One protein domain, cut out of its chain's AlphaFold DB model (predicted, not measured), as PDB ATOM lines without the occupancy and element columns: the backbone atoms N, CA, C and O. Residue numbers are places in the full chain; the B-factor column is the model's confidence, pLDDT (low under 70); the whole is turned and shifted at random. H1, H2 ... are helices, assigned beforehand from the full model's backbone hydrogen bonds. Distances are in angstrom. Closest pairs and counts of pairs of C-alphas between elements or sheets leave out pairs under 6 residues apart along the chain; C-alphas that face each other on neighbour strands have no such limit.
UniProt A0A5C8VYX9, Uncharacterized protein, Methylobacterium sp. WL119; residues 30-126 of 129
ATOM      1  N   ALA A  30     184.815 159.261 136.178       75.38
ATOM      2  CA  ALA A  30     185.696 158.420 136.987       75.38
ATOM      3  C   ALA A  30     187.174 158.638 136.624       75.38
ATOM      4  O   ALA A  30     188.010 158.799 137.517       75.38
ATOM      5  N   GLU A  31     187.490 158.754 135.334       76.50
ATOM      6  CA  GLU A  31     188.842 159.066 134.855       76.50
ATOM      7  C   GLU A  31     189.293 160.469 135.308       76.50
ATOM      8  O   GLU A  31     190.375 160.648 135.883       76.50
ATOM      9  N   ARG A  32     188.416 161.477 135.185       77.44
ATOM     10  CA  ARG A  32     188.646 162.832 135.724       77.44
ATOM     11  C   ARG A  32     188.838 162.837 137.243       77.44
ATOM     12  O   ARG A  32     189.643 163.608 137.766       77.44
ATOM     13  N   ALA A  33     188.122 161.995 137.982       79.50
ATOM     14  CA  ALA A  33     188.302 161.882 139.427       79.50
ATOM     15  C   ALA A  33     189.659 161.250 139.787       79.50
ATOM     16  O   ALA A  33     190.348 161.753 140.678       79.50
ATOM     17  N   ARG A  34     190.084 160.196 139.076       77.00
ATOM     18  CA  ARG A  34     191.393 159.549 139.275       77.00
ATOM     19  C   ARG A  34     192.557 160.484 138.950       77.00
ATOM     20  O   ARG A  34     193.481 160.604 139.750       77.00
ATOM     21  N   THR A  35     192.482 161.209 137.837       82.06
ATOM     22  CA  THR A  35     193.501 162.202 137.446       82.06
ATOM     23  C   THR A  35     193.615 163.347 138.454       82.06
ATOM     24  O   THR A  35     194.725 163.754 138.802       82.06
ATOM     25  N   ARG A  36     192.496 163.833 139.009       84.38
ATOM     26  CA  ARG A  36     192.521 164.826 140.100       84.38
ATOM     27  C   ARG A  36     193.185 164.280 141.363       84.38
ATOM     28  O   ARG A  36     193.986 164.992 141.966       84.38
ATOM     29  N   ARG A  37     192.887 163.034 141.754       83.50
ATOM     30  CA  ARG A  37     193.515 162.384 142.920       83.50
ATOM     31  C   ARG A  37     195.023 162.225 142.721       83.50
ATOM     32  O   ARG A  37     195.779 162.674 143.576       83.50
ATOM     33  N   SER A  38     195.462 161.717 141.568       83.25
ATOM     34  CA  SER A  38     196.892 161.536 141.277       83.25
ATOM     35  C   SER A  38     197.650 162.864 141.166       83.25
ATOM     36  O   SER A  38     198.803 162.969 141.585       83.25
ATOM     37  N   ALA A  39     197.022 163.918 140.636       83.44
ATOM     38  CA  ALA A  39     197.600 165.260 140.618       83.44
ATOM     39  C   ALA A  39     197.702 165.865 142.028       83.44
ATOM     40  O   ALA A  39     198.699 166.513 142.357       83.44
ATOM     41  N   ALA A  40     196.690 165.655 142.875       84.00
ATOM     42  CA  ALA A  40     196.705 166.108 144.262       84.00
ATOM     43  C   ALA A  40     197.789 165.392 145.078       84.00
ATOM     44  O   ALA A  40     198.513 166.046 145.827       84.00
ATOM     45  N   GLU A  41     197.938 164.082 144.895       86.75
ATOM     46  CA  GLU A  41     198.963 163.267 145.544       86.75
ATOM     47  C   GLU A  41     200.375 163.675 145.113       86.75
ATOM     48  O   GLU A  41     201.211 163.970 145.965       86.75
ATOM     49  N   ARG A  42     200.609 163.868 143.806       81.50
ATOM     50  CA  ARG A  42     201.868 164.442 143.299       81.50
ATOM     51  C   ARG A  42     202.196 165.785 143.954       81.50
ATOM     52  O   ARG A  42     203.306 165.976 144.439       81.50
ATOM     53  N   LYS A  43     201.221 166.696 144.051       84.94
ATOM     54  CA  LYS A  43     201.405 167.996 144.725       84.94
ATOM     55  C   LYS A  43     201.623 167.880 146.236       84.94
ATOM     56  O   LYS A  43     202.174 168.807 146.827       84.94
ATOM     57  N   ARG A  44     201.140 166.821 146.893       81.50
ATOM     58  CA  ARG A  44     201.413 166.563 148.317       81.50
ATOM     59  C   ARG A  44     202.838 166.054 148.501       81.50
ATOM     60  O   ARG A  44     203.542 166.602 149.340       81.50
ATOM     61  N   ASN A  45     203.267 165.106 147.672       83.81
ATOM     62  CA  ASN A  45     204.620 164.546 147.711       83.81
ATOM     63  C   ASN A  45     205.671 165.609 147.390       83.81
ATOM     64  O   ASN A  45     206.666 165.716 148.095       83.81
ATOM     65  N   GLU A  46     205.412 166.462 146.400       82.62
ATOM     66  CA  GLU A  46     206.289 167.591 146.082       82.62
ATOM     67  C   GLU A  46     206.412 168.569 147.260       82.62
ATOM     68  O   GLU A  46     207.503 168.994 147.627       82.62
ATOM     69  N   ARG A  47     205.296 168.881 147.933       80.75
ATOM     70  CA  ARG A  47     205.309 169.727 149.136       80.75
ATOM     71  C   ARG A  47     205.958 169.059 150.345       80.75
ATOM     72  O   ARG A  47     206.450 169.766 151.216       80.75
ATOM     73  N   ALA A  48     205.922 167.733 150.445       80.12
ATOM     74  CA  ALA A  48     206.666 166.998 151.463       80.12
ATOM     75  C   ALA A  48     208.170 167.095 151.183       80.12
ATOM     76  O   ALA A  48     208.885 167.649 152.005       80.12
ATOM     77  N   ARG A  49     208.610 166.752 149.964       81.88
ATOM     78  CA  ARG A  49     210.018 166.857 149.540       81.88
ATOM     79  C   ARG A  49     210.602 168.250 149.750       81.88
ATOM     80  O   ARG A  49     211.712 168.379 150.246       81.88
ATOM     81  N   ARG A  50     209.854 169.303 149.403       80.81
ATOM     82  CA  ARG A  50     210.303 170.687 149.617       80.81
ATOM     83  C   ARG A  50     210.413 171.046 151.097       80.81
ATOM     84  O   ARG A  50     211.369 171.715 151.465       80.81
ATOM     85  N   ARG A  51     209.483 170.578 151.938       78.94
ATOM     86  CA  ARG A  51     209.577 170.754 153.397       78.94
ATOM     87  C   ARG A  51     210.788 170.025 153.969       78.94
ATOM     88  O   ARG A  51     211.524 170.634 154.736       78.94
ATOM     89  N   ASP A  52     211.026 168.788 153.544       81.81
ATOM     90  CA  ASP A  52     212.177 167.992 153.980       81.81
ATOM     91  C   ASP A  52     213.503 168.638 153.543       81.81
ATOM     92  O   ASP A  52     214.479 168.633 154.286       81.81
ATOM     93  N   ALA A  53     213.522 169.279 152.370       80.62
ATOM     94  CA  ALA A  53     214.654 170.060 151.872       80.62
ATOM     95  C   ALA A  53     214.795 171.458 152.516       80.62
ATOM     96  O   ALA A  53     215.670 172.226 152.119       80.62
ATOM     97  N   GLY A  54     213.926 171.835 153.463       82.50
ATOM     98  CA  GLY A  54     213.943 173.157 154.098       82.50
ATOM     99  C   GLY A  54     213.581 174.315 153.158       82.50
ATOM    100  O   GLY A  54     213.905 175.469 153.441       82.50
ATOM    101  N   MET A  55     212.924 174.025 152.033       88.50
ATOM    102  CA  MET A  55     212.532 175.018 151.038       88.50
ATOM    103  C   MET A  55     211.186 175.661 151.410       88.50
ATOM    104  O   MET A  55     210.212 174.945 151.677       88.50
ATOM    105  N   PRO A  56     211.081 177.002 151.388       88.50
ATOM    106  CA  PRO A  56     209.827 177.691 151.661       88.50
ATOM    107  C   PRO A  56     208.780 177.427 150.569       88.50
ATOM    108  O   PRO A  56     209.102 177.200 149.400       88.50
ATOM    109  N   ASP A  57     207.498 177.504 150.943       88.75
ATOM    110  CA  ASP A  57     206.397 177.448 149.975       88.75
ATOM    111  C   ASP A  57     206.495 178.619 148.974       88.75
ATOM    112  O   ASP A  57     206.755 179.751 149.394       88.75
ATOM    113  N   PRO A  58     206.235 178.412 147.669       89.38
ATOM    114  CA  PRO A  58     206.337 179.479 146.672       89.38
ATOM    115  C   PRO A  58     205.492 180.723 146.982       89.38
ATOM    116  O   PRO A  58     205.940 181.837 146.731       89.38
ATOM    117  N   ARG A  59     204.303 180.571 147.585       90.81
ATOM    118  CA  ARG A  59     203.482 181.734 147.976       90.81
ATOM    119  C   ARG A  59     204.107 182.501 149.135       90.81
ATOM    120  O   ARG A  59     203.938 183.716 149.249       90.81
ATOM    121  N   SER A  60     204.835 181.796 149.998       92.25
ATOM    122  CA  SER A  60     205.633 182.424 151.045       92.25
ATOM    123  C   SER A  60     206.717 183.302 150.411       92.25
ATOM    124  O   SER A  60     206.828 184.476 150.747       92.25
ATOM    125  N   VAL A  61     207.440 182.791 149.416       94.56
ATOM    126  CA  VAL A  61     208.468 183.567 148.701       94.56
ATOM    127  C   VAL A  61     207.866 184.800 148.014       94.56
ATOM    128  O   VAL A  61     208.345 185.909 148.231       94.56
ATOM    129  N   ASP A  62     206.767 184.636 147.271       96.00
ATOM    130  CA  ASP A  62     206.104 185.742 146.562       96.00
ATOM    131  C   ASP A  62     205.630 186.845 147.519       96.00
ATOM    132  O   ASP A  62     205.839 188.033 147.275       96.00
ATOM    133  N   SER A  63     205.023 186.456 148.644       96.75
ATOM    134  CA  SER A  63     204.586 187.421 149.657       96.75
ATOM    135  C   SER A  63     205.755 188.118 150.352       96.75
ATOM    136  O   SER A  63     205.638 189.300 150.657       96.75
ATOM    137  N   ALA A  64     206.880 187.432 150.577       96.94
ATOM    138  CA  ALA A  64     208.081 188.055 151.130       96.94
ATOM    139  C   ALA A  64     208.681 189.087 150.162       96.94
ATOM    140  O   ALA A  64     209.026 190.185 150.587       96.94
ATOM    141  N   ILE A  65     208.728 188.787 148.858       96.69
ATOM    142  CA  ILE A  65     209.175 189.738 147.826       96.69
ATOM    143  C   ILE A  65     208.242 190.955 147.771       96.69
ATOM    144  O   ILE A  65     208.710 192.092 147.782       96.69
ATOM    145  N   ALA A  66     206.924 190.741 147.748       96.88
ATOM    146  CA  ALA A  66     205.957 191.837 147.723       96.88
ATOM    147  C   ALA A  66     206.080 192.740 148.963       96.88
ATOM    148  O   ALA A  66     206.071 193.968 148.848       96.88
ATOM    149  N   GLN A  67     206.245 192.139 150.143       97.44
ATOM    150  CA  GLN A  67     206.440 192.860 151.397       97.44
ATOM    151  C   GLN A  67     207.777 193.617 151.427       97.44
ATOM    152  O   GLN A  67     207.814 194.761 151.878       97.44
ATOM    153  N   ALA A  68     208.852 193.035 150.892       97.06
ATOM    154  CA  ALA A  68     210.142 193.702 150.740       97.06
ATOM    155  C   ALA A  68     210.037 194.952 149.854       97.06
ATOM    156  O   ALA A  68     210.485 196.033 150.237       97.06
ATOM    157  N   VAL A  69     209.377 194.835 148.697       95.75
ATOM    158  CA  VAL A  69     209.136 195.975 147.800       95.75
ATOM    159  C   VAL A  69     208.320 197.057 148.508       95.75
ATOM    160  O   VAL A  69     208.702 198.226 148.473       95.75
ATOM    161  N   ALA A  70     207.232 196.686 149.189       95.31
ATOM    162  CA  ALA A  70     206.409 197.639 149.931       95.31
ATOM    163  C   ALA A  70     207.219 198.383 151.004       95.31
ATOM    164  O   ALA A  70     207.146 199.609 151.087       95.31
ATOM    165  N   THR A  71     208.040 197.658 151.764       95.50
ATOM    166  CA  THR A  71     208.892 198.216 152.823       95.50
ATOM    167  C   THR A  71     209.879 199.238 152.260       95.50
ATOM    168  O   THR A  71     209.928 200.374 152.731       95.50
ATOM    169  N   ILE A  72     210.590 198.891 151.183       94.50
ATOM    170  CA  ILE A  72     211.568 199.780 150.535       94.50
ATOM    171  C   ILE A  72     210.897 201.044 149.978       94.50
ATOM    172  O   ILE A  72     211.418 202.157 150.125       94.50
ATOM    173  N   LEU A  73     209.726 200.898 149.353       93.62
ATOM    174  CA  LEU A  73     208.970 202.031 148.819       93.62
ATOM    175  C   LEU A  73     208.494 202.972 149.931       93.62
ATOM    176  O   LEU A  73     208.572 204.193 149.764       93.62
ATOM    177  N   MET A  74     208.029 202.420 151.056       93.25
ATOM    178  CA  MET A  74     207.600 203.202 152.218       93.25
ATOM    179  C   MET A  74     208.768 203.963 152.851       93.25
ATOM    180  O   MET A  74     208.650 205.169 153.063       93.25
ATOM    181  N   GLN A  75     209.912 203.307 153.069       91.31
ATOM    182  CA  GLN A  75     211.120 203.942 153.616       91.31
ATOM    183  C   GLN A  75     211.624 205.095 152.737       91.31
ATOM    184  O   GLN A  75     212.093 206.113 153.237       91.31
ATOM    185  N   SER A  76     211.460 204.971 151.420       88.56
ATOM    186  CA  SER A  76     211.893 205.980 150.449       88.56
ATOM    187  C   SER A  76     210.853 207.087 150.204       88.56
ATOM    188  O   SER A  76     211.030 207.908 149.303       88.56
ATOM    189  N   SER A  77     209.737 207.104 150.949       89.88
ATOM    190  CA  SER A  77     208.620 208.049 150.763       89.88
ATOM    191  C   SER A  77     208.087 208.122 149.320       89.88
ATOM    192  O   SER A  77     207.502 209.130 148.905       89.88
ATOM    193  N   ILE A  78     208.258 207.050 148.535       90.94
ATOM    194  CA  ILE A  78     207.836 206.997 147.130       90.94
ATOM    195  C   ILE A  78     206.316 207.171 146.997       90.94
ATOM    196  O   ILE A  78     205.906 207.968 146.154       90.94
ATOM    197  N   PRO A  79     205.461 206.539 147.831       91.69
ATOM    198  CA  PRO A  79     204.017 206.753 147.753       91.69
ATOM    199  C   PRO A  79     203.628 208.227 147.919       91.69
ATOM    200  O   PRO A  79     202.834 208.744 147.138       91.69
ATOM    201  N   ALA A  80     204.242 208.934 148.873       91.75
ATOM    202  CA  ALA A  80     204.001 210.362 149.088       91.75
ATOM    203  C   ALA A  80     204.505 211.223 147.917       91.75
ATOM    204  O   ALA A  80     203.938 212.278 147.627       91.75
ATOM    205  N   ARG A  81     205.570 210.793 147.231       91.38
ATOM    206  CA  ARG A  81     206.032 211.431 145.992       91.38
ATOM    207  C   ARG A  81     205.022 211.228 144.867       91.38
ATOM    208  O   ARG A  81     204.564 212.220 144.317       91.38
ATOM    209  N   ILE A  82     204.616 209.985 144.600       92.75
ATOM    210  CA  ILE A  82     203.628 209.637 143.564       92.75
ATOM    211  C   ILE A  82     202.307 210.375 143.806       92.75
ATOM    212  O   ILE A  82     201.713 210.912 142.876       92.75
ATOM    213  N   GLN A  83     201.848 210.465 145.057       93.31
ATOM    214  CA  GLN A  83     200.626 211.197 145.394       93.31
ATOM    215  C   GLN A  83     200.715 212.694 145.070       93.31
ATOM    216  O   GLN A  83     199.697 213.270 144.675       93.31
ATOM    217  N   ARG A  84     201.900 213.305 145.216       93.50
ATOM    218  CA  ARG A  84     202.161 214.718 144.904       93.50
ATOM    219  C   ARG A  84     202.364 214.966 143.411       93.50
ATOM    220  O   ARG A  84     201.785 215.903 142.880       93.50
ATOM    221  N   THR A  85     203.160 214.138 142.738       93.19
ATOM    222  CA  THR A  85     203.527 214.325 141.324       93.19
ATOM    223  C   THR A  85     202.530 213.707 140.348       93.19
ATOM    224  O   THR A  85     202.584 214.012 139.162       93.19
ATOM    225  N   LYS A  86     201.646 212.818 140.824       93.94
ATOM    226  CA  LYS A  86     200.719 212.007 140.013       93.94
ATOM    227  C   LYS A  86     201.409 211.196 138.905       93.94
ATOM    228  O   LYS A  86     200.762 210.812 137.938       93.94
ATOM    229  N   SER A  87     202.700 210.904 139.063       91.56
ATOM    230  CA  SER A  87     203.500 210.132 138.108       91.56
ATOM    231  C   SER A  87     204.367 209.094 138.827       91.56
ATOM    232  O   SER A  87     204.780 209.295 139.974       91.56
ATOM    233  N   MET A  88     204.634 207.984 138.134       88.62
ATOM    234  CA  MET A  88     205.567 206.926 138.540       88.62
ATOM    235  C   MET A  88     206.963 207.089 137.916       88.62
ATOM    236  O   MET A  88     207.843 206.263 138.162       88.62
ATOM    237  N   ASP A  89     207.186 208.143 137.131       90.12
ATOM    238  CA  ASP A  89     208.452 208.356 136.436       90.12
ATOM    239  C   ASP A  89     209.624 208.503 137.418       90.12
ATOM    240  O   ASP A  89     209.522 209.086 138.508       90.12
ATOM    241  N   GLY A  90     210.759 207.916 137.034       84.25
ATOM    242  CA  GLY A  90     211.982 207.924 137.837       84.25
ATOM    243  C   GLY A  90     211.884 207.127 139.144       84.25
ATOM    244  O   GLY A  90     212.663 207.360 140.071       84.25
ATOM    245  N   VAL A  91     210.909 206.224 139.290       88.56
ATOM    246  CA  VAL A  91     210.906 205.237 140.378       88.56
ATOM    247  C   VAL A  91     211.792 204.062 139.973       88.56
ATOM    248  O   VAL A  91     211.443 203.284 139.092       88.56
ATOM    249  N   ALA A  92     212.934 203.925 140.641       89.62
ATOM    250  CA  ALA A  92     213.826 202.782 140.499       89.62
ATOM    251  C   ALA A  92     214.003 202.103 141.859       89.62
ATOM    252  O   ALA A  92     214.223 202.772 142.870       89.62
ATOM    253  N   VAL A  93     213.911 200.774 141.880       89.56
ATOM    254  CA  VAL A  93     214.140 199.958 143.076       89.56
ATOM    255  C   VAL A  93     215.280 198.995 142.781       89.56
ATOM    256  O   VAL A  93     215.256 198.274 141.785       89.56
ATOM    257  N   CYS A  94     216.301 198.988 143.638       93.06
ATOM    258  CA  CYS A  94     217.440 198.094 143.475       93.06
ATOM    259  C   CYS A  94     217.045 196.650 143.813       93.06
ATOM    260  O   CYS A  94     216.624 196.367 144.937       93.06
ATOM    261  N   LEU A  95     217.250 195.722 142.871       93.19
ATOM    262  CA  LEU A  95     216.953 194.299 143.073       93.19
ATOM    263  C   LEU A  95     217.719 193.711 144.268       93.19
ATOM    264  O   LEU A  95     217.151 192.948 145.041       93.19
ATOM    265  N   LYS A  96     218.984 194.106 144.469       94.31
ATOM    266  CA  LYS A  96     219.797 193.647 145.608       94.31
ATOM    267  C   LYS A  96     219.149 193.999 146.950       94.31
ATOM    268  O   LYS A  96     219.147 193.166 147.851       94.31
ATOM    269  N   SER A  97     218.575 195.198 147.069       94.94
ATOM    270  CA  SER A  97     217.868 195.626 148.281       94.94
ATOM    271  C   SER A  97     216.602 194.804 148.507       94.94
ATOM    272  O   SER A  97     216.374 194.338 149.617       94.94
ATOM    273  N   VAL A  98     215.825 194.550 147.447       95.94
ATOM    274  CA  VAL A  98     214.621 193.701 147.523       95.94
ATOM    275  C   VAL A  98     214.977 192.286 147.971       95.94
ATOM    276  O   VAL A  98     214.310 191.736 148.839       95.94
ATOM    277  N   LEU A  99     216.043 191.704 147.417       95.81
ATOM    278  CA  LEU A  99     216.509 190.370 147.794       95.81
ATOM    279  C   LEU A  99     216.993 190.306 149.245       95.81
ATOM    280  O   LEU A  99     216.692 189.335 149.935       95.81
ATOM    281  N   GLY A 100     217.724 191.322 149.712       96.06
ATOM    282  CA  GLY A 100     218.180 191.407 151.101       96.06
ATOM    283  C   GLY A 100     217.018 191.495 152.092       96.06
ATOM    284  O   GLY A 100     216.968 190.739 153.062       96.06
ATOM    285  N   GLU A 101     216.039 192.349 151.805       97.38
ATOM    286  CA  GLU A 101     214.848 192.505 152.643       97.38
ATOM    287  C   GLU A 101     213.968 191.243 152.610       97.38
ATOM    288  O   GLU A 101     213.543 190.742 153.649       97.38
ATOM    289  N   ALA A 102     213.762 190.642 151.434       97.00
ATOM    290  CA  ALA A 102     213.004 189.396 151.303       97.00
ATOM    291  C   ALA A 102     213.677 188.226 152.042       97.00
ATOM    292  O   ALA A 102     212.987 187.417 152.663       97.00
ATOM    293  N   MET A 103     215.013 188.145 152.013       97.12
ATOM    294  CA  MET A 103     215.781 187.185 152.814       97.12
ATOM    295  C   MET A 103     215.545 187.388 154.308       97.12
ATOM    296  O   MET A 103     215.274 186.414 155.005       97.12
ATOM    297  N   THR A 104     215.593 188.633 154.782       96.81
ATOM    298  CA  THR A 104     215.341 188.984 156.189       96.81
ATOM    299  C   THR A 104     213.938 188.540 156.610       96.81
ATOM    300  O   THR A 104     213.776 187.818 157.591       96.81
ATOM    301  N   ILE A 105     212.920 188.833 155.794       96.19
ATOM    302  CA  ILE A 105     211.532 188.413 156.043       96.19
ATOM    303  C   ILE A 105     211.393 186.883 156.092       96.19
ATOM    304  O   ILE A 105     210.660 186.358 156.931       96.19
ATOM    305  N   LEU A 106     212.055 186.147 155.194       95.31
ATOM    306  CA  LEU A 106     211.972 184.683 155.155       95.31
ATOM    307  C   LEU A 106     212.716 184.029 156.325       95.31
ATOM    308  O   LEU A 106     212.185 183.108 156.944       95.31
ATOM    309  N   VAL A 107     213.929 184.491 156.625       95.56
ATOM    310  CA  VAL A 107     214.789 183.888 157.649       95.56
ATOM    311  C   VAL A 107     214.317 184.270 159.046       95.56
ATOM    312  O   VAL A 107     214.041 183.387 159.850       95.56
ATOM    313  N   GLU A 108     214.163 185.563 159.321       94.12
ATOM    314  CA  GLU A 108     213.822 186.061 160.658       94.12
ATOM    315  C   GLU A 108     212.311 186.043 160.891       94.12
ATOM    316  O   GLU A 108     211.834 185.595 161.929       94.12
ATOM    317  N   GLY A 109     211.529 186.484 159.902       92.00
ATOM    318  CA  GLY A 109     210.074 186.584 160.041       92.00
ATOM    319  C   GLY A 109     209.340 185.246 159.928       92.00
ATOM    320  O   GLY A 109     208.214 185.121 160.409       92.00
ATOM    321  N   ARG A 110     209.937 184.250 159.261       90.50
ATOM    322  CA  ARG A 110     209.270 182.970 158.946       90.50
ATOM    323  C   ARG A 110     210.100 181.733 159.286       90.50
ATOM    324  O   ARG A 110     209.663 180.630 158.963       90.50
ATOM    325  N   ASN A 111     211.245 181.900 159.951       91.50
ATOM    326  CA  ASN A 111     212.133 180.817 160.391       91.50
ATOM    327  C   ASN A 111     212.540 179.849 159.266       91.50
ATOM    328  O   ASN A 111     212.672 178.642 159.477       91.50
ATOM    329  N   VAL A 112     212.715 180.361 158.046       91.75
ATOM    330  CA  VAL A 112     213.177 179.558 156.909       91.75
ATOM    331  C   VAL A 112     214.707 179.465 156.953       91.75
ATOM    332  O   VAL A 112     215.368 180.492 157.113       91.75
ATOM    333  N   PRO A 113     215.310 178.278 156.755       93.06
ATOM    334  CA  PRO A 113     216.760 178.154 156.651       93.06
ATOM    335  C   PRO A 113     217.329 179.076 155.565       93.06
ATOM    336  O   PRO A 113     216.847 179.079 154.431       93.06
ATOM    337  N   ALA A 114     218.392 179.821 155.878       92.94
ATOM    338  CA  ALA A 114     218.959 180.821 154.968       92.94
ATOM    339  C   ALA A 114     219.366 180.244 153.598       92.94
ATOM    340  O   ALA A 114     219.182 180.898 152.571       92.94
ATOM    341  N   ALA A 115     219.879 179.011 153.564       91.88
ATOM    342  CA  ALA A 115     220.207 178.320 152.317       91.88
ATOM    343  C   ALA A 115     218.955 178.045 151.462       91.88
ATOM    344  O   ALA A 115     218.944 178.363 150.273       91.88
ATOM    345  N   GLY A 116     217.882 177.535 152.078       91.94
ATOM    346  CA  GLY A 116     216.613 177.265 151.399       91.94
ATOM    347  C   GLY A 116     215.904 178.540 150.937       91.94
ATOM    348  O   GLY A 116     215.395 178.598 149.820       91.94
ATOM    349  N   ALA A 117     215.932 179.602 151.748       93.31
ATOM    350  CA  ALA A 117     215.400 180.913 151.373       93.31
ATOM    351  C   ALA A 117     216.138 181.502 150.160       93.31
ATOM    352  O   ALA A 117     215.500 181.939 149.200       93.31
ATOM    353  N   ARG A 118     217.479 181.454 150.166       93.81
ATOM    354  CA  ARG A 118     218.312 181.939 149.059       93.81
ATOM    355  C   ARG A 118     218.033 181.171 147.772       93.81
ATOM    356  O   ARG A 118     217.793 181.802 146.746       93.81
ATOM    357  N   GLN A 119     218.046 179.840 147.830       92.69
ATOM    358  CA  GLN A 119     217.782 179.014 146.653       92.69
ATOM    359  C   GLN A 119     216.380 179.283 146.105       92.69
ATOM    360  O   GLN A 119     216.217 179.500 144.910       92.69
ATOM    361  N   ALA A 120     215.372 179.370 146.976       92.69
ATOM    362  CA  ALA A 120     214.005 179.626 146.549       92.69
ATOM    363  C   ALA A 120     213.832 181.001 145.884       92.69
ATOM    364  O   ALA A 120     213.069 181.115 144.927       92.69
ATOM    365  N   LEU A 121     214.542 182.036 146.350       93.56
ATOM    366  CA  LEU A 121     214.550 183.353 145.704       93.56
ATOM    367  C   LEU A 121     215.233 183.316 144.328       93.56
ATOM    368  O   LEU A 121     214.702 183.889 143.378       93.56
ATOM    369  N   ILE A 122     216.373 182.626 144.214       93.31
ATOM    370  CA  ILE A 122     217.092 182.442 142.941       93.31
ATOM    371  C   ILE A 122     216.209 181.707 141.931       93.31
ATOM    372  O   ILE A 122     216.027 182.193 140.812       93.31
ATOM    373  N   ASP A 123     215.615 180.585 142.341       91.12
ATOM    374  CA  ASP A 123     214.717 179.783 141.508       91.12
ATOM    375  C   ASP A 123     213.505 180.606 141.062       91.12
ATOM    376  O   ASP A 123     213.099 180.561 139.901       91.12
ATOM    377  N   ARG A 124     212.908 181.378 141.983       92.06
ATOM    378  CA  ARG A 124     211.672 182.119 141.708       92.06
ATOM    379  C   ARG A 124     211.871 183.253 140.710       92.06
ATOM    380  O   ARG A 124     210.964 183.522 139.925       92.06
ATOM    381  N   LEU A 125     213.035 183.893 140.752       89.88
ATOM    382  CA  LEU A 125     213.404 185.004 139.876       89.88
ATOM    383  C   LEU A 125     214.186 184.554 138.637       89.88
ATOM    384  O   LEU A 125     214.609 185.405 137.860       89.88
ATOM    385  N   ALA A 126     214.365 183.241 138.451       89.56
ATOM    386  CA  ALA A 126     215.130 182.654 137.354       89.56
ATOM    387  C   ALA A 126     216.548 183.248 137.223       89.56
ATOM    388  O   ALA A 126     217.038 183.481 136.123       89.56
TER     389      ALA A 126
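AT A GLANCE: This is residues 30 to 126 of the 129 residues of an uncharacterized protein of Methylobacterium sp. WL119 (UniProt A0A5C8VYX9). A long arm, H1, sticks out with residues 30 to 46 from a small body in which H4 and H5 pack crosswise on H2. The short helix H3 lies beyond the last residues of H2, at the far end from the arm, and the chain folds back from it to H4. The printed part has 97 residues with five named helices, H1 to H5 in order along the chain, and no named strand; the class is all helix. The whole is only just loose, close to extended, with a radius of gyration of the C-alphas of 18.3 A. It is elongated, spanning 59 by 32 by 22 A, and the arm adds to its length.

IN THESE COORDINATES: Find C-alpha 30 at (185.696, 158.420, 136.987); there H1 begins, and it runs over residues 30 to 52 for 32.9 A, the longest helix by residues. Next look at C-alpha 58 at (206.337, 179.479, 146.672), where H2 begins; it runs to residue 75, 25.9 A from first to last C-alpha. H3 follows at residues 78 to 85 and measures 10.3 A. H4 takes residues 95 to 107, 18.0 A long. H5 takes residues 114 to 124, 15.2 A long, and ends at C-alpha 124 at (211.672, 182.119, 141.708).

HOW THE PARTS SIT: Begin at H1, which touches no helix and is apart from H2, H3, H4 and H5. Go on to H2, which touches H4 at a steep tilt of 60 degrees, opposite ways; their closest C-alphas are those of Ala 64 and Ala 102, 5.1 A apart. With residues 58 to 61 alone, H2 touches H5, about perpendicular at 87 degrees, and the closest C-alphas are those of Val 61 and Leu 121, 6.8 A apart. H3 is close to H2 but not clearly touching: the closest C-alphas, those of Leu 73 and Pro 79, are 6.9 A apart. H3 is apart from H4 and H5. H4 touches H5 at a steep tilt of 49 degrees, opposite ways, with the C-alphas of Val 107 and Ala 114 closest at 5.8 A. The packing of these three touching pairs is mostly crossed, with no pair at a shallow tilt. In H1, H2, H3, H4 and H5 every O i to N i+4 pair is within hydrogen-bond range.

THE WHOLE: The two C-alphas farthest apart are those of Ala 30 and Arg 84, 59.2 A. Without the free residues 30 to 46, the body of 80 residues spans 49 by 24 by 18 A. The printed part has no cut and no long link. The mean pLDDT of the printed part is 90.0, that of H1 is 81, and no printed residue is under 70.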